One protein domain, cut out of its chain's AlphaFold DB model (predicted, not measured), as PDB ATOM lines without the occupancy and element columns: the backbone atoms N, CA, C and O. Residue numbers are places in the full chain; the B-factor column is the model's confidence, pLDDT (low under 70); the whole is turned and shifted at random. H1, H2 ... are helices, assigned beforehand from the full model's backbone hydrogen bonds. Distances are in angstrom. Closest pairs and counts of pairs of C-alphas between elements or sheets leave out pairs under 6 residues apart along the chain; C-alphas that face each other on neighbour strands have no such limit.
ATOM      1  N   ALA A 138     348.965 267.600 285.958       59.78
ATOM      2  CA  ALA A 138     347.699 267.287 286.623       59.78
ATOM      3  C   ALA A 138     346.503 267.361 285.659       59.78
ATOM      4  O   ALA A 138     345.670 266.454 285.628       59.78
ATOM      5  N   ALA A 139     346.446 268.395 284.813       57.41
ATOM      6  CA  ALA A 139     345.446 268.511 283.754       57.41
ATOM      7  C   ALA A 139     345.572 267.370 282.733       57.41
ATOM      8  O   ALA A 139     344.567 266.854 282.241       57.41
ATOM      9  N   GLY A 140     346.803 266.941 282.449       54.59
ATOM     10  CA  GLY A 140     347.068 265.798 281.595       54.59
ATOM     11  C   GLY A 140     346.559 264.479 282.178       54.59
ATOM     12  O   GLY A 140     345.851 263.745 281.491       54.59
ATOM     13  N   ALA A 141     346.838 264.218 283.456       55.50
ATOM     14  CA  ALA A 141     346.322 263.057 284.178       55.50
ATOM     15  C   ALA A 141     344.784 263.052 284.212       55.50
ATOM     16  O   ALA A 141     344.157 262.032 283.922       55.50
ATOM     17  N   TRP A 142     344.170 264.212 284.467       60.44
ATOM     18  CA  TRP A 142     342.715 264.378 284.424       60.44
ATOM     19  C   TRP A 142     342.134 264.093 283.030       60.44
ATOM     20  O   TRP A 142     341.082 263.466 282.898       60.44
ATOM     21  N   GLY A 143     342.834 264.506 281.972       53.66
ATOM     22  CA  GLY A 143     342.443 264.251 280.587       53.66
ATOM     23  C   GLY A 143     342.484 262.772 280.188       53.66
ATOM     24  O   GLY A 143     341.667 262.344 279.377       53.66
ATOM     25  N   VAL A 144     343.388 261.978 280.769       53.22
ATOM     26  CA  VAL A 144     343.440 260.519 280.555       53.22
ATOM     27  C   VAL A 144     342.251 259.819 281.221       53.22
ATOM     28  O   VAL A 144     341.700 258.877 280.653       53.22
ATOM     29  N   LEU A 145     341.823 260.302 282.391       60.34
ATOM     30  CA  LEU A 145     340.654 259.787 283.116       60.34
ATOM     31  C   LEU A 145     339.334 260.121 282.402       60.34
ATOM     32  O   LEU A 145     338.414 259.306 282.369       60.34
ATOM     33  N   ALA A 146     339.243 261.303 281.793       60.97
ATOM     34  CA  ALA A 146     338.085 261.726 281.017       60.97
ATOM     35  C   ALA A 146     338.224 261.256 279.563       60.97
ATOM     36  O   ALA A 146     338.694 262.013 278.718       60.97
ATOM     37  N   SER A 147     337.814 260.013 279.284       60.25
ATOM     38  CA  SER A 147     337.860 259.270 278.006       60.25
ATOM     39  C   SER A 147     337.310 260.014 276.768       60.25
ATOM     40  O   SER A 147     336.331 259.607 276.145       60.25
ATOM     41  N   SER A 148     337.933 261.125 276.394       68.19
ATOM     42  CA  SER A 148     337.507 262.043 275.347       68.19
ATOM     43  C   SER A 148     338.677 262.300 274.398       68.19
ATOM     44  O   SER A 148     339.783 262.652 274.805       68.19
ATOM     45  N   LEU A 149     338.432 262.129 273.098       63.09
ATOM     46  CA  LEU A 149     339.442 262.299 272.039       63.09
ATOM     47  C   LEU A 149     340.034 263.722 271.985       63.09
ATOM     48  O   LEU A 149     341.145 263.934 271.500       63.09
ATOM     49  N   LEU A 150     339.295 264.713 272.493       66.81
ATOM     50  CA  LEU A 150     339.763 266.094 272.621       66.81
ATOM     51  C   LEU A 150     340.792 266.257 273.746       66.81
ATOM     52  O   LEU A 150     341.780 266.967 273.554       66.81
ATOM     53  N   ALA A 151     340.607 265.571 274.878       63.25
ATOM     54  CA  ALA A 151     341.559 265.606 275.985       63.25
ATOM     55  C   ALA A 151     342.917 265.024 275.580       63.25
ATOM     56  O   ALA A 151     343.952 265.527 276.001       63.25
ATOM     57  N   THR A 152     342.931 264.038 274.680       66.88
ATOM     58  CA  THR A 152     344.166 263.439 274.158       66.88
ATOM     59  C   THR A 152     344.972 264.425 273.314       66.88
ATOM     60  O   THR A 152     346.187 264.516 273.462       66.88
ATOM     61  N   ARG A 153     344.311 265.228 272.465       71.75
ATOM     62  CA  ARG A 153     344.993 266.291 271.703       71.75
ATOM     63  C   ARG A 153     345.558 267.379 272.613       71.75
ATOM     64  O   ARG A 153     346.669 267.845 272.381       71.75
ATOM     65  N   ILE A 154     344.811 267.764 273.645       72.31
ATOM     66  CA  ILE A 154     345.265 268.758 274.625       72.31
ATOM     67  C   ILE A 154     346.433 268.204 275.446       72.31
ATOM     68  O   ILE A 154     347.398 268.923 275.669       72.31
ATOM     69  N   PHE A 155     346.400 266.923 275.823       69.50
ATOM     70  CA  PHE A 155     347.502 266.247 276.509       69.50
ATOM     71  C   PHE A 155     348.788 266.254 275.680       69.50
ATOM     72  O   PHE A 155     349.856 266.571 276.199       69.50
ATOM     73  N   VAL A 156     348.680 265.947 274.384       72.44
ATOM     74  CA  VAL A 156     349.816 265.955 273.454       72.44
ATOM     75  C   VAL A 156     350.401 267.360 273.315       72.44
ATOM     76  O   VAL A 156     351.609 267.526 273.456       72.44
ATOM     77  N   LEU A 157     349.554 268.373 273.099       74.06
ATOM     78  CA  LEU A 157     349.995 269.769 273.010       74.06
ATOM     79  C   LEU A 157     350.618 270.251 274.323       74.06
ATOM     80  O   LEU A 157     351.683 270.850 274.292       74.06
ATOM     81  N   SER A 158     349.996 269.944 275.462       73.62
ATOM     82  CA  SER A 158     350.503 270.272 276.799       73.62
ATOM     83  C   SER A 158     351.873 269.638 277.050       73.62
ATOM     84  O   SER A 158     352.815 270.322 277.438       73.62
ATOM     85  N   SER A 159     352.022 268.350 276.727       72.44
ATOM     86  CA  SER A 159     353.285 267.620 276.883       72.44
ATOM     87  C   SER A 159     354.387 268.159 275.971       72.44
ATOM     88  O   SER A 159     355.538 268.252 276.391       72.44
ATOM     89  N   PHE A 160     354.046 268.532 274.734       74.94
ATOM     90  CA  PHE A 160     354.988 269.149 273.800       74.94
ATOM     91  C   PHE A 160     355.427 270.538 274.274       74.94
ATOM     92  O   PHE A 160     356.611 270.857 274.241       74.94
ATOM     93  N   LEU A 161     354.483 271.353 274.747       75.06
ATOM     94  CA  LEU A 161     354.745 272.712 275.216       75.06
ATOM     95  C   LEU A 161     355.600 272.697 276.491       75.06
ATOM     96  O   LEU A 161     356.518 273.498 276.621       75.06
ATOM     97  N   ASP A 162     355.374 271.734 277.382       75.19
ATOM     98  CA  ASP A 162     356.204 271.526 278.569       75.19
ATOM     99  C   ASP A 162     357.612 271.003 278.203       75.19
ATOM    100  O   ASP A 162     358.611 271.479 278.738       75.19
ATOM    101  N   LEU A 163     357.744 270.096 277.223       74.50
ATOM    102  CA  LEU A 163     359.061 269.707 276.693       74.50
ATOM    103  C   LEU A 163     359.806 270.917 276.105       74.50
ATOM    104  O   LEU A 163     360.992 271.103 276.377       74.50
ATOM    105  N   PHE A 164     359.112 271.744 275.325       73.88
ATOM    106  CA  PHE A 164     359.676 272.934 274.697       73.88
ATOM    107  C   PHE A 164     360.136 273.960 275.735       73.88
ATOM    108  O   PHE A 164     361.292 274.376 275.715       73.88
ATOM    109  N   LEU A 165     359.271 274.319 276.684       73.62
ATOM    110  CA  LEU A 165     359.616 275.273 277.734       73.62
ATOM    111  C   LEU A 165     360.724 274.746 278.654       73.62
ATOM    112  O   LEU A 165     361.586 275.513 279.074       73.62
ATOM    113  N   PHE A 166     360.756 273.439 278.922       75.75
ATOM    114  CA  PHE A 166     361.834 272.828 279.691       75.75
ATOM    115  C   PHE A 166     363.168 272.922 278.942       75.75
ATOM    116  O   PHE A 166     364.188 273.267 279.531       75.75
ATOM    117  N   THR A 167     363.150 272.684 277.629       74.06
ATOM    118  CA  THR A 167     364.337 272.826 276.774       74.06
ATOM    119  C   THR A 167     364.825 274.276 276.745       74.06
ATOM    120  O   THR A 167     366.022 274.517 276.850       74.06
ATOM    121  N   LEU A 168     363.912 275.250 276.672       73.12
ATOM    122  CA  LEU A 168     364.256 276.671 276.744       73.12
ATOM    123  C   LEU A 168     364.830 277.068 278.105       73.12
ATOM    124  O   LEU A 168     365.821 277.785 278.152       73.12
ATOM    125  N   SER A 169     364.249 276.573 279.200       75.31
ATOM    126  CA  SER A 169     364.762 276.774 280.560       75.31
ATOM    127  C   SER A 169     366.198 276.263 280.694       75.31
ATOM    128  O   SER A 169     367.077 276.991 281.157       75.31
ATOM    129  N   LEU A 170     366.459 275.047 280.212       72.44
ATOM    130  CA  LEU A 170     367.802 274.478 280.183       72.44
ATOM    131  C   LEU A 170     368.750 275.281 279.305       72.44
ATOM    132  O   LEU A 170     369.884 275.508 279.703       72.44
ATOM    133  N   PHE A 171     368.300 275.723 278.133       72.56
ATOM    134  CA  PHE A 171     369.111 276.539 277.237       72.56
ATOM    135  C   PHE A 171     369.467 277.885 277.875       72.56
ATOM    136  O   PHE A 171     370.621 278.301 277.825       72.56
ATOM    137  N   SER A 172     368.514 278.536 278.547       75.81
ATOM    138  CA  SER A 172     368.775 279.746 279.326       75.81
ATOM    139  C   SER A 172     369.757 279.491 280.464       75.81
ATOM    140  O   SER A 172     370.646 280.308 280.671       75.81
ATOM    141  N   LEU A 173     369.641 278.366 281.173       73.44
ATOM    142  CA  LEU A 173     370.575 277.995 282.236       73.44
ATOM    143  C   LEU A 173     371.976 277.709 281.679       73.44
ATOM    144  O   LEU A 173     372.960 278.160 282.251       73.44
ATOM    145  N   LEU A 174     372.062 277.042 280.527       74.50
ATOM    146  CA  LEU A 174     373.314 276.779 279.825       74.50
ATOM    147  C   LEU A 174     373.996 278.090 279.410       74.50
ATOM    148  O   LEU A 174     375.183 278.265 279.665       74.50
ATOM    149  N   LEU A 175     373.234 279.029 278.834       73.69
ATOM    150  CA  LEU A 175     373.733 280.359 278.484       73.69
ATOM    151  C   LEU A 175     374.216 281.112 279.721       73.69
ATOM    152  O   LEU A 175     375.307 281.677 279.713       73.69
ATOM    153  N   LEU A 176     373.444 281.074 280.806       76.00
ATOM    154  CA  LEU A 176     373.811 281.702 282.069       76.00
ATOM    155  C   LEU A 176     375.129 281.127 282.615       76.00
ATOM    156  O   LEU A 176     376.004 281.880 283.029       76.00
ATOM    157  N   CYS A 177     375.302 279.807 282.533       75.00
ATOM    158  CA  CYS A 177     376.530 279.118 282.919       75.00
ATOM    159  C   CYS A 177     377.717 279.401 281.985       75.00
ATOM    160  O   CYS A 177     378.851 279.194 282.398       75.00
ATOM    161  N   THR A 178     377.498 279.868 280.753       79.62
ATOM    162  CA  THR A 178     378.595 280.289 279.861       79.62
ATOM    163  C   THR A 178     379.092 281.712 280.121       79.62
ATOM    164  O   THR A 178     380.177 282.053 279.654       79.62
ATOM    165  N   TYR A 179     378.359 282.538 280.880       83.38
ATOM    166  CA  TYR A 179     378.806 283.893 281.215       83.38
ATOM    167  C   TYR A 179     379.851 283.877 282.345       83.38
ATOM    168  O   TYR A 179     379.533 283.431 283.449       83.38
ATOM    169  N   PRO A 180     381.064 284.420 282.125       81.69
ATOM    170  CA  PRO A 180     382.155 284.358 283.104       81.69
ATOM    171  C   PRO A 180     381.821 285.083 284.415       81.69
ATOM    172  O   PRO A 180     382.113 284.571 285.488       81.69
ATOM    173  N   GLU A 181     381.115 286.214 284.334       82.31
ATOM    174  CA  GLU A 181     380.659 286.996 285.497       82.31
ATOM    175  C   GLU A 181     379.740 286.204 286.435       82.31
ATOM    176  O   GLU A 181     379.692 286.428 287.641       82.31
ATOM    177  N   ILE A 182     378.960 285.273 285.890       82.69
ATOM    178  CA  ILE A 182     378.027 284.479 286.690       82.69
ATOM    179  C   ILE A 182     378.758 283.292 287.305       82.69
ATOM    180  O   ILE A 182     378.487 282.931 288.450       82.69
ATOM    181  N   ARG A 183     379.715 282.711 286.574       82.81
ATOM    182  CA  ARG A 183     380.551 281.624 287.086       82.81
ATOM    183  C   ARG A 183     381.408 282.079 288.265       82.81
ATOM    184  O   ARG A 183     381.429 281.382 289.274       82.81
ATOM    185  N   SER A 184     382.031 283.256 288.192       85.00
ATOM    186  CA  SER A 184     382.830 283.800 289.301       85.00
ATOM    187  C   SER A 184     381.987 284.031 290.561       85.00
ATOM    188  O   SER A 184     382.368 283.586 291.641       85.00
ATOM    189  N   ASN A 185     380.793 284.615 290.415       83.00
ATOM    190  CA  ASN A 185     379.842 284.796 291.517       83.00
ATOM    191  C   ASN A 185     379.366 283.459 292.110       83.00
ATOM    192  O   ASN A 185     379.208 283.330 293.324       83.00
ATOM    193  N   LEU A 186     379.135 282.444 291.272       81.50
ATOM    194  CA  LEU A 186     378.804 281.100 291.745       81.50
ATOM    195  C   LEU A 186     379.974 280.480 292.512       81.50
ATOM    196  O   LEU A 186     379.747 279.948 293.593       81.50
ATOM    197  N   CYS A 187     381.206 280.588 292.009       84.44
ATOM    198  CA  CYS A 187     382.407 280.139 292.714       84.44
ATOM    199  C   CYS A 187     382.544 280.814 294.090       84.44
ATOM    200  O   CYS A 187     382.852 280.140 295.071       84.44
ATOM    201  N   GLU A 188     382.244 282.111 294.202       86.06
ATOM    202  CA  GLU A 188     382.240 282.826 295.485       86.06
ATOM    203  C   GLU A 188     381.127 282.324 296.428       86.06
ATOM    204  O   GLU A 188     381.356 282.093 297.618       86.06
ATOM    205  N   LEU A 189     379.929 282.055 295.901       81.19
ATOM    206  CA  LEU A 189     378.823 281.458 296.660       81.19
ATOM    207  C   LEU A 189     379.129 280.028 297.133       81.19
ATOM    208  O   LEU A 189     378.759 279.657 298.249       81.19
ATOM    209  N   PHE A 190     379.818 279.227 296.320       80.75
ATOM    210  CA  PHE A 190     380.269 277.889 296.703       80.75
ATOM    211  C   PHE A 190     381.367 277.957 297.766       80.75
ATOM    212  O   PHE A 190     381.260 277.283 298.788       80.75
ATOM    213  N   SER A 191     382.359 278.828 297.574       80.56
ATOM    214  CA  SER A 191     383.459 279.044 298.519       80.56
ATOM    215  C   SER A 191     382.970 279.576 299.871       80.56
ATOM    216  O   SER A 191     383.426 279.138 300.925       80.56
ATOM    217  N   SER A 192     381.958 280.450 299.870       81.31
ATOM    218  CA  SER A 192     381.342 280.962 301.104       81.31
ATOM    219  C   SER A 192     380.506 279.923 301.867       81.31
ATOM    220  O   SER A 192     380.011 280.220 302.955       81.31
ATOM    221  N   GLY A 193     380.302 278.720 301.314       74.19
ATOM    222  CA  GLY A 193     379.545 277.638 301.953       74.19
ATOM    223  C   GLY A 193     378.046 277.922 302.123       74.19
ATOM    224  O   GLY A 193     377.317 277.103 302.686       74.19
ATOM    225  N   THR A 194     377.537 279.049 301.615       71.25
ATOM    226  CA  THR A 194     376.123 279.438 301.759       71.25
ATOM    227  C   THR A 194     375.176 278.488 301.023       71.25
ATOM    228  O   THR A 194     374.036 278.290 301.453       71.25
ATOM    229  N   LEU A 195     375.639 277.822 299.958       60.59
ATOM    230  CA  LEU A 195     374.827 276.845 299.227       60.59
ATOM    231  C   LEU A 195     374.549 275.557 300.021       60.59
ATOM    232  O   LEU A 195     373.491 274.943 299.837       60.59
ATOM    233  N   ALA A 196     375.445 275.175 300.937       59.94
ATOM    234  CA  ALA A 196     375.230 274.044 301.838       59.94
ATOM    235  C   ALA A 196     374.063 274.315 302.805       59.94
ATOM    236  O   ALA A 196     373.299 273.408 303.130       59.94
ATOM    237  N   ALA A 197     373.853 275.579 303.188       57.94
ATOM    238  CA  ALA A 197     372.694 275.988 303.979       57.94
ATOM    239  C   ALA A 197     371.399 276.030 303.140       57.94
ATOM    240  O   ALA A 197     370.328 275.669 303.624       57.94
ATOM    241  N   ARG A 216     379.767 265.600 298.391       82.88
ATOM    242  CA  ARG A 216     381.194 265.245 298.305       82.88
ATOM    243  C   ARG A 216     381.776 265.494 296.916       82.88
ATOM    244  O   ARG A 216     382.849 266.061 296.817       82.88
ATOM    245  N   VAL A 217     381.062 265.105 295.859       78.81
ATOM    246  CA  VAL A 217     381.507 265.331 294.472       78.81
ATOM    247  C   VAL A 217     381.580 266.824 294.159       78.81
ATOM    248  O   VAL A 217     382.537 267.276 293.546       78.81
ATOM    249  N   VAL A 218     380.590 267.601 294.601       80.31
ATOM    250  CA  VAL A 218     380.599 269.064 294.463       80.31
ATOM    251  C   VAL A 218     381.800 269.646 295.211       80.31
ATOM    252  O   VAL A 218     382.582 270.379 294.625       80.31
ATOM    253  N   GLU A 219     381.998 269.272 296.471       82.62
ATOM    254  CA  GLU A 219     383.112 269.752 297.291       82.62
ATOM    255  C   GLU A 219     384.482 269.385 296.691       82.62
ATOM    256  O   GLU A 219     385.378 270.220 296.668       82.62
ATOM    257  N   GLU A 220     384.626 268.191 296.110       83.50
ATOM    258  CA  GLU A 220     385.852 267.743 295.439       83.50
ATOM    259  C   GLU A 220     386.141 268.522 294.144       83.50
ATOM    260  O   GLU A 220     387.287 268.888 293.894       83.50
ATOM    261  N   ILE A 221     385.109 268.843 293.355       80.12
ATOM    262  CA  ILE A 221     385.245 269.653 292.131       80.12
ATOM    263  C   ILE A 221     385.597 271.110 292.473       80.12
ATOM    264  O   ILE A 221     386.362 271.749 291.751       80.12
ATOM    265  N   PHE A 222     385.054 271.644 293.572       77.56
ATOM    266  CA  PHE A 222     385.201 273.053 293.946       77.56
ATOM    267  C   PHE A 222     386.363 273.352 294.900       77.56
ATOM    268  O   PHE A 222     386.672 274.521 295.118       77.56
ATOM    269  N   ALA A 223     387.039 272.338 295.443       82.12
ATOM    270  CA  ALA A 223     388.218 272.528 296.290       82.12
ATOM    271  C   ALA A 223     389.486 272.939 295.509       82.12
ATOM    272  O   ALA A 223     390.491 273.293 296.126       82.12
ATOM    273  N   GLY A 224     389.470 272.885 294.172       80.12
ATOM    274  CA  GLY A 224     390.605 273.286 293.335       80.12
ATOM    275  C   GLY A 224     390.779 274.807 293.229       80.12
ATOM    276  O   GLY A 224     389.800 275.548 293.161       80.12
ATOM    277  N   GLU A 225     392.030 275.279 293.137       79.69
ATOM    278  CA  GLU A 225     392.366 276.707 292.948       79.69
ATOM    279  C   GLU A 225     391.845 277.292 291.612       79.69
ATOM    280  O   GLU A 225     391.792 278.509 291.447       79.69
ATOM    281  N   GLU A 226     391.378 276.448 290.686       88.06
ATOM    282  CA  GLU A 226     390.865 276.820 289.359       88.06
ATOM    283  C   GLU A 226     389.353 276.540 289.209       88.06
ATOM    284  O   GLU A 226     388.903 275.902 288.256       88.06
ATOM    285  N   CYS A 227     388.544 277.025 290.159       84.81
ATOM    286  CA  CYS A 227     387.087 276.817 290.181       84.81
ATOM    287  C   CYS A 227     386.382 277.157 288.850       84.81
ATOM    288  O   CYS A 227     385.510 276.408 288.411       84.81
ATOM    289  N   ASP A 228     386.758 278.258 288.185       86.56
ATOM    290  CA  ASP A 228     386.094 278.700 286.947       86.56
ATOM    291  C   ASP A 228     386.364 277.748 285.767       86.56
ATOM    292  O   ASP A 228     385.461 277.419 284.989       86.56
ATOM    293  N   GLU A 229     387.598 277.250 285.661       87.12
ATOM    294  CA  GLU A 229     388.000 276.336 284.592       87.12
ATOM    295  C   GLU A 229     387.432 274.931 284.821       87.12
ATOM    296  O   GLU A 229     386.878 274.337 283.893       87.12
ATOM    297  N   ALA A 230     387.443 274.450 286.069       85.06
ATOM    298  CA  ALA A 230     386.782 273.204 286.459       85.06
ATOM    299  C   ALA A 230     385.264 273.259 286.206       85.06
ATOM    300  O   ALA A 230     384.679 272.328 285.648       85.06
ATOM    301  N   PHE A 231     384.608 274.380 286.525       84.50
ATOM    302  CA  PHE A 231     383.175 274.553 286.282       84.50
ATOM    303  C   PHE A 231     382.832 274.498 284.789       84.50
ATOM    304  O   PHE A 231     381.910 273.790 284.374       84.50
ATOM    305  N   ALA A 232     383.581 275.233 283.966       86.38
ATOM    306  CA  ALA A 232     383.374 275.255 282.524       86.38
ATOM    307  C   ALA A 232     383.653 273.891 281.875       86.38
ATOM    308  O   ALA A 232     382.959 273.505 280.932       86.38
ATOM    309  N   ARG A 233     384.654 273.164 282.382       87.62
ATOM    310  CA  ARG A 233     385.092 271.877 281.840       87.62
ATOM    311  C   ARG A 233     384.201 270.713 282.256       87.62
ATOM    312  O   ARG A 233     383.915 269.869 281.413       87.62
ATOM    313  N   ASP A 234     383.749 270.678 283.504       85.81
ATOM    314  CA  ASP A 234     383.074 269.503 284.056       85.81
ATOM    315  C   ASP A 234     381.584 269.754 284.285       85.81
ATOM    316  O   ASP A 234     380.745 268.976 283.829       85.81
ATOM    317  N   VAL A 235     381.219 270.869 284.923       81.38
ATOM    318  CA  VAL A 235     379.820 271.129 285.301       81.38
ATOM    319  C   VAL A 235     378.960 271.429 284.078       81.38
ATOM    320  O   VAL A 235     377.865 270.875 283.961       81.38
ATOM    321  N   VAL A 236     379.441 272.256 283.145       83.25
ATOM    322  CA  VAL A 236     378.668 272.630 281.946       83.25
ATOM    323  C   VAL A 236     378.364 271.416 281.055       83.25
ATOM    324  O   VAL A 236     377.185 271.210 280.735       83.25
ATOM    325  N   PRO A 237     379.337 270.559 280.678       81.81
ATOM    326  CA  PRO A 237     379.042 269.377 279.873       81.81
ATOM    327  C   PRO A 237     378.173 268.364 280.610       81.81
ATOM    328  O   PRO A 237     377.300 267.754 279.999       81.81
ATOM    329  N   LEU A 238     378.361 268.205 281.919       78.94
ATOM    330  CA  LEU A 238     377.576 267.280 282.729       78.94
ATOM    331  C   LEU A 238     376.111 267.738 282.813       78.94
ATOM    332  O   LEU A 238     375.212 266.938 282.550       78.94
ATOM    333  N   LEU A 239     375.854 269.034 283.034       77.81
ATOM    334  CA  LEU A 239     374.516 269.635 282.918       77.81
ATOM    335  C   LEU A 239     373.902 269.389 281.540       77.81
ATOM    336  O   LEU A 239     372.744 268.979 281.448       77.81
ATOM    337  N   LEU A 240     374.679 269.585 280.473       80.62
ATOM    338  CA  LEU A 240     374.231 269.350 279.103       80.62
ATOM    339  C   LEU A 240     373.852 267.877 278.895       80.62
ATOM    340  O   LEU A 240     372.760 267.597 278.404       80.62
ATOM    341  N   VAL A 241     374.679 266.928 279.332       80.56
ATOM    342  CA  VAL A 241     374.405 265.487 279.217       80.56
ATOM    343  C   VAL A 241     373.157 265.090 280.005       80.56
ATOM    344  O   VAL A 241     372.290 264.412 279.456       80.56
ATOM    345  N   PHE A 242     373.006 265.541 281.254       74.69
ATOM    346  CA  PHE A 242     371.798 265.268 282.044       74.69
ATOM    347  C   PHE A 242     370.546 265.865 281.403       74.69
ATOM    348  O   PHE A 242     369.494 265.221 281.365       74.69
ATOM    349  N   SER A 243     370.663 267.069 280.845       75.56
ATOM    350  CA  SER A 243     369.578 267.735 280.133       75.56
ATOM    351  C   SER A 243     369.153 266.963 278.875       75.56
ATOM    352  O   SER A 243     367.959 266.765 278.618       75.56
ATOM    353  N   LEU A 244     370.126 266.436 278.130       76.25
ATOM    354  CA  LEU A 244     369.915 265.662 276.913       76.25
ATOM    355  C   LEU A 244     369.331 264.280 277.234       76.25
ATOM    356  O   LEU A 244     368.390 263.836 276.584       76.25
ATOM    357  N   LEU A 245     369.811 263.631 278.296       74.88
ATOM    358  CA  LEU A 245     369.255 262.371 278.782       74.88
ATOM    359  C   LEU A 245     367.799 262.542 279.229       74.88
ATOM    360  O   LEU A 245     366.938 261.757 278.837       74.88
ATOM    361  N   TYR A 246     367.498 263.580 280.011       76.25
ATOM    362  CA  TYR A 246     366.132 263.848 280.456       76.25
ATOM    363  C   TYR A 246     365.195 264.130 279.276       76.25
ATOM    364  O   TYR A 246     364.099 263.569 279.208       76.25
ATOM    365  N   THR A 247     365.612 264.968 278.320       75.62
ATOM    366  CA  THR A 247     364.810 265.251 277.118       75.62
ATOM    367  C   THR A 247     364.611 264.000 276.264       75.62
ATOM    368  O   THR A 247     363.493 263.768 275.806       75.62
ATOM    369  N   ALA A 248     365.628 263.143 276.126       72.38
ATOM    370  CA  ALA A 248     365.519 261.858 275.440       72.38
ATOM    371  C   ALA A 248     364.528 260.908 276.131       72.38
ATOM    372  O   ALA A 248     363.657 260.348 275.466       72.38
ATOM    373  N   VAL A 249     364.594 260.771 277.461       74.31
ATOM    374  CA  VAL A 249     363.643 259.960 278.243       74.31
ATOM    375  C   VAL A 249     362.222 260.504 278.091       74.31
ATOM    376  O   VAL A 249     361.284 259.746 277.840       74.31
ATOM    377  N   ARG A 250     362.048 261.825 278.179       77.69
ATOM    378  CA  ARG A 250     360.742 262.476 278.031       77.69
ATOM    379  C   ARG A 250     360.172 262.288 276.622       77.69
ATOM    380  O   ARG A 250     358.993 261.963 276.482       77.69
ATOM    381  N   LEU A 251     361.006 262.422 275.588       76.06
ATOM    382  CA  LEU A 251     360.638 262.170 274.195       76.06
ATOM    383  C   LEU A 251     360.286 260.694 273.964       76.06
ATOM    384  O   LEU A 251     359.291 260.401 273.306       76.06
ATOM    385  N   TYR A 252     361.043 259.763 274.546       76.12
ATOM    386  CA  TYR A 252     360.766 258.328 274.473       76.12
ATOM    387  C   TYR A 252     359.408 257.974 275.096       76.12
ATOM    388  O   TYR A 252     358.598 257.280 274.474       76.12
ATOM    389  N   CYS A 253     359.112 258.501 276.288       74.25
ATOM    390  CA  CYS A 253     357.802 258.350 276.921       74.25
ATOM    391  C   CYS A 253     356.685 258.911 276.032       74.25
ATOM    392  O   CYS A 253     355.666 258.251 275.825       74.25
ATOM    393  N   PHE A 254     356.891 260.094 275.449       78.06
ATOM    394  CA  PHE A 254     355.931 260.710 274.534       78.06
ATOM    395  C   PHE A 254     355.677 259.850 273.286       78.06
ATOM    396  O   PHE A 254     354.523 259.605 272.937       78.06
ATOM    397  N   LEU A 255     356.731 259.335 272.647       76.38
ATOM    398  CA  LEU A 255     356.622 258.449 271.485       76.38
ATOM    399  C   LEU A 255     355.921 257.133 271.834       76.38
ATOM    400  O   LEU A 255     355.099 256.660 271.055       76.38
ATOM    401  N   THR A 256     356.192 256.574 273.014       77.38
ATOM    402  CA  THR A 256     355.550 255.343 273.497       77.38
ATOM    403  C   THR A 256     354.047 255.547 273.684       77.38
ATOM    404  O   THR A 256     353.240 254.756 273.190       77.38
ATOM    405  N   ILE A 257     353.664 256.646 274.339       79.50
ATOM    406  CA  ILE A 257     352.262 257.023 274.537       79.50
ATOM    407  C   ILE A 257     351.586 257.273 273.183       79.50
ATOM    408  O   ILE A 257     350.507 256.742 272.919       79.50
ATOM    409  N   HIS A 258     352.232 258.023 272.289       79.00
ATOM    410  CA  HIS A 258     351.714 258.294 270.951       79.00
ATOM    411  C   HIS A 258     351.525 257.005 270.140       79.00
ATOM    412  O   HIS A 258     350.464 256.800 269.548       79.00
ATOM    413  N   HIS A 259     352.507 256.100 270.154       82.06
ATOM    414  CA  HIS A 259     352.411 254.804 269.488       82.06
ATOM    415  C   HIS A 259     351.222 253.997 270.027       82.06
ATOM    416  O   HIS A 259     350.385 253.547 269.245       82.06
ATOM    417  N   PHE A 260     351.064 253.903 271.350       81.62
ATOM    418  CA  PHE A 260     349.916 253.238 271.969       81.62
ATOM    419  C   PHE A 260     348.571 253.841 271.523       81.62
ATOM    420  O   PHE A 260     347.649 253.114 271.145       81.62
ATOM    421  N   TYR A 261     348.468 255.172 271.469       78.44
ATOM    422  CA  TYR A 261     347.255 255.846 271.000       78.44
ATOM    423  C   TYR A 261     346.970 255.620 269.514       78.44
ATOM    424  O   TYR A 261     345.814 255.404 269.146       78.44
ATOM    425  N   THR A 262     347.988 255.628 268.651       79.81
ATOM    426  CA  THR A 262     347.791 255.332 267.222       79.81
ATOM    427  C   THR A 262     347.281 253.906 266.998       79.81
ATOM    428  O   THR A 262     346.410 253.700 266.154       79.81
ATOM    429  N   GLN A 263     347.726 252.937 267.807       84.19
ATOM    430  CA  GLN A 263     347.218 251.559 267.774       84.19
ATOM    431  C   GLN A 263     345.754 251.473 268.241       84.19
ATOM    432  O   GLN A 263     344.928 250.810 267.607       84.19
ATOM    433  N   LEU A 264     345.388 252.200 269.303       81.44
ATOM    434  CA  LEU A 264     343.995 252.300 269.759       81.44
ATOM    435  C   LEU A 264     343.080 252.946 268.712       81.44
ATOM    436  O   LEU A 264     341.972 252.471 268.474       81.44
ATOM    437  N   LEU A 265     343.541 254.008 268.049       82.75
ATOM    438  CA  LEU A 265     342.787 254.637 266.967       82.75
ATOM    439  C   LEU A 265     342.600 253.672 265.799       82.75
ATOM    440  O   LEU A 265     341.488 253.536 265.297       82.75
ATOM    441  N   ARG A 266     343.655 252.947 265.412       85.94
ATOM    442  CA  ARG A 266     343.590 251.972 264.319       85.94
ATOM    443  C   ARG A 266     342.576 250.865 264.604       85.94
ATOM    444  O   ARG A 266     341.746 250.572 263.750       85.94
ATOM    445  N   THR A 267     342.586 250.298 265.811       86.19
ATOM    446  CA  THR A 267     341.627 249.246 266.199       86.19
ATOM    447  C   THR A 267     340.184 249.754 266.243       86.19
ATOM    448  O   THR A 267     339.278 249.058 265.788       86.19
ATOM    449  N   ARG A 268     339.953 250.986 266.714       84.00
ATOM    450  CA  ARG A 268     338.615 251.596 266.733       84.00
ATOM    451  C   ARG A 268     338.102 251.955 265.339       84.00
ATOM    452  O   ARG A 268     336.932 251.722 265.066       84.00
ATOM    453  N   ILE A 269     338.947 252.465 264.442       86.25
ATOM    454  CA  ILE A 269     338.541 252.820 263.069       86.25
ATOM    455  C   ILE A 269     337.968 251.602 262.330       86.25
ATOM    456  O   ILE A 269     336.937 251.724 261.674       86.25
ATOM    457  N   HIS A 270     338.554 250.414 262.507       80.44
ATOM    458  CA  HIS A 270     338.022 249.178 261.918       80.44
ATOM    459  C   HIS A 270     336.647 248.762 262.472       80.44
ATOM    460  O   HIS A 270     335.900 248.087 261.775       80.44
ATOM    461  N   GLN A 271     336.288 249.173 263.693       80.38
ATOM    462  CA  GLN A 271     334.957 248.917 264.260       80.38
ATOM    463  C   GLN A 271     333.894 249.888 263.723       80.38
ATOM    464  O   GLN A 271     332.729 249.516 263.633       80.38
ATOM    465  N   TYR A 272     334.283 251.120 263.374       77.06
ATOM    466  CA  TYR A 272     333.356 252.154 262.895       77.06
ATOM    467  C   TYR A 272     333.194 252.197 261.376       77.06
ATOM    468  O   TYR A 272     332.194 252.729 260.900       77.06
TER     469      TYR A 272
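What this domain is: This is residues 138 to 197 and 216 to 272 of the 351 residues of an uncharacterized protein of Tilletiopsis washingtonensis (UniProt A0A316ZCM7). Two long helices, H2 and H6, run side by side in opposite directions and make a rod, with short H1 folded back along the beginning of H2. At the other end of the pair H3 stands crosswise, with the short helices H4 and H5 near it, while residues 266 to 272 of H6 stick out. The printed part has 117 residues, with six named helices in the order H1 to H6 and no named strand: all helix. It is extended, with a radius of gyration of the C-alphas of 21.3 A and spans of 71 by 25 by 23 A.

Where its parts are: H1, residues 138 to 145, begins with C-alpha 138 at (347.699, 267.287, 286.623). H2, residues 149 to 178, is 43.8 A long, and H3, residues 180 to 191, 16.4 A. H4 is residues 194 to 197 and H5 residues 216 to 222. H6, residues 227 to 272, is 65.1 A long and ends with C-alpha 272 at (333.356, 252.154, 262.895).

How they stand to each other: H6 is the hub. Its residues 232 to 254 alone touch H2, at a shallow tilt of 10 degrees, opposite ways; the closest C-alphas, of Cys 177 and Val 236, are 6.9 A apart. H1 and H2 form a helical hairpin, closest at the C-alphas of Gly 143 and Ala 151, 4.9 A. H3 touches H6 about perpendicular, at 78 degrees, through residues 227 to 231 of H6 alone, closest at the C-alphas of Arg 183 and Asp 228, 6.3 A. H5 and H6 touch only at the corner, closest at the C-alphas of Ile 221 and Ala 230, 6.9 A. H4 touches no helix but is near H3. Every O i to N i+4 pair is within hydrogen-bond range in H1, H3 and H5, against 25 of 26 in H2 and 39 of 42 in H6; H4 is too short for one.

The domain as a whole: The C-alphas of Glu 225 and Tyr 272, the two farthest apart, are 70.6 A apart. Residues 198 to 215 are not printed, and C-alphas 197 and 216 are 14.8 A apart across this cut. Confidence is low, with pLDDT under 70, at residues 138 to 152, 155 and 195 to 197.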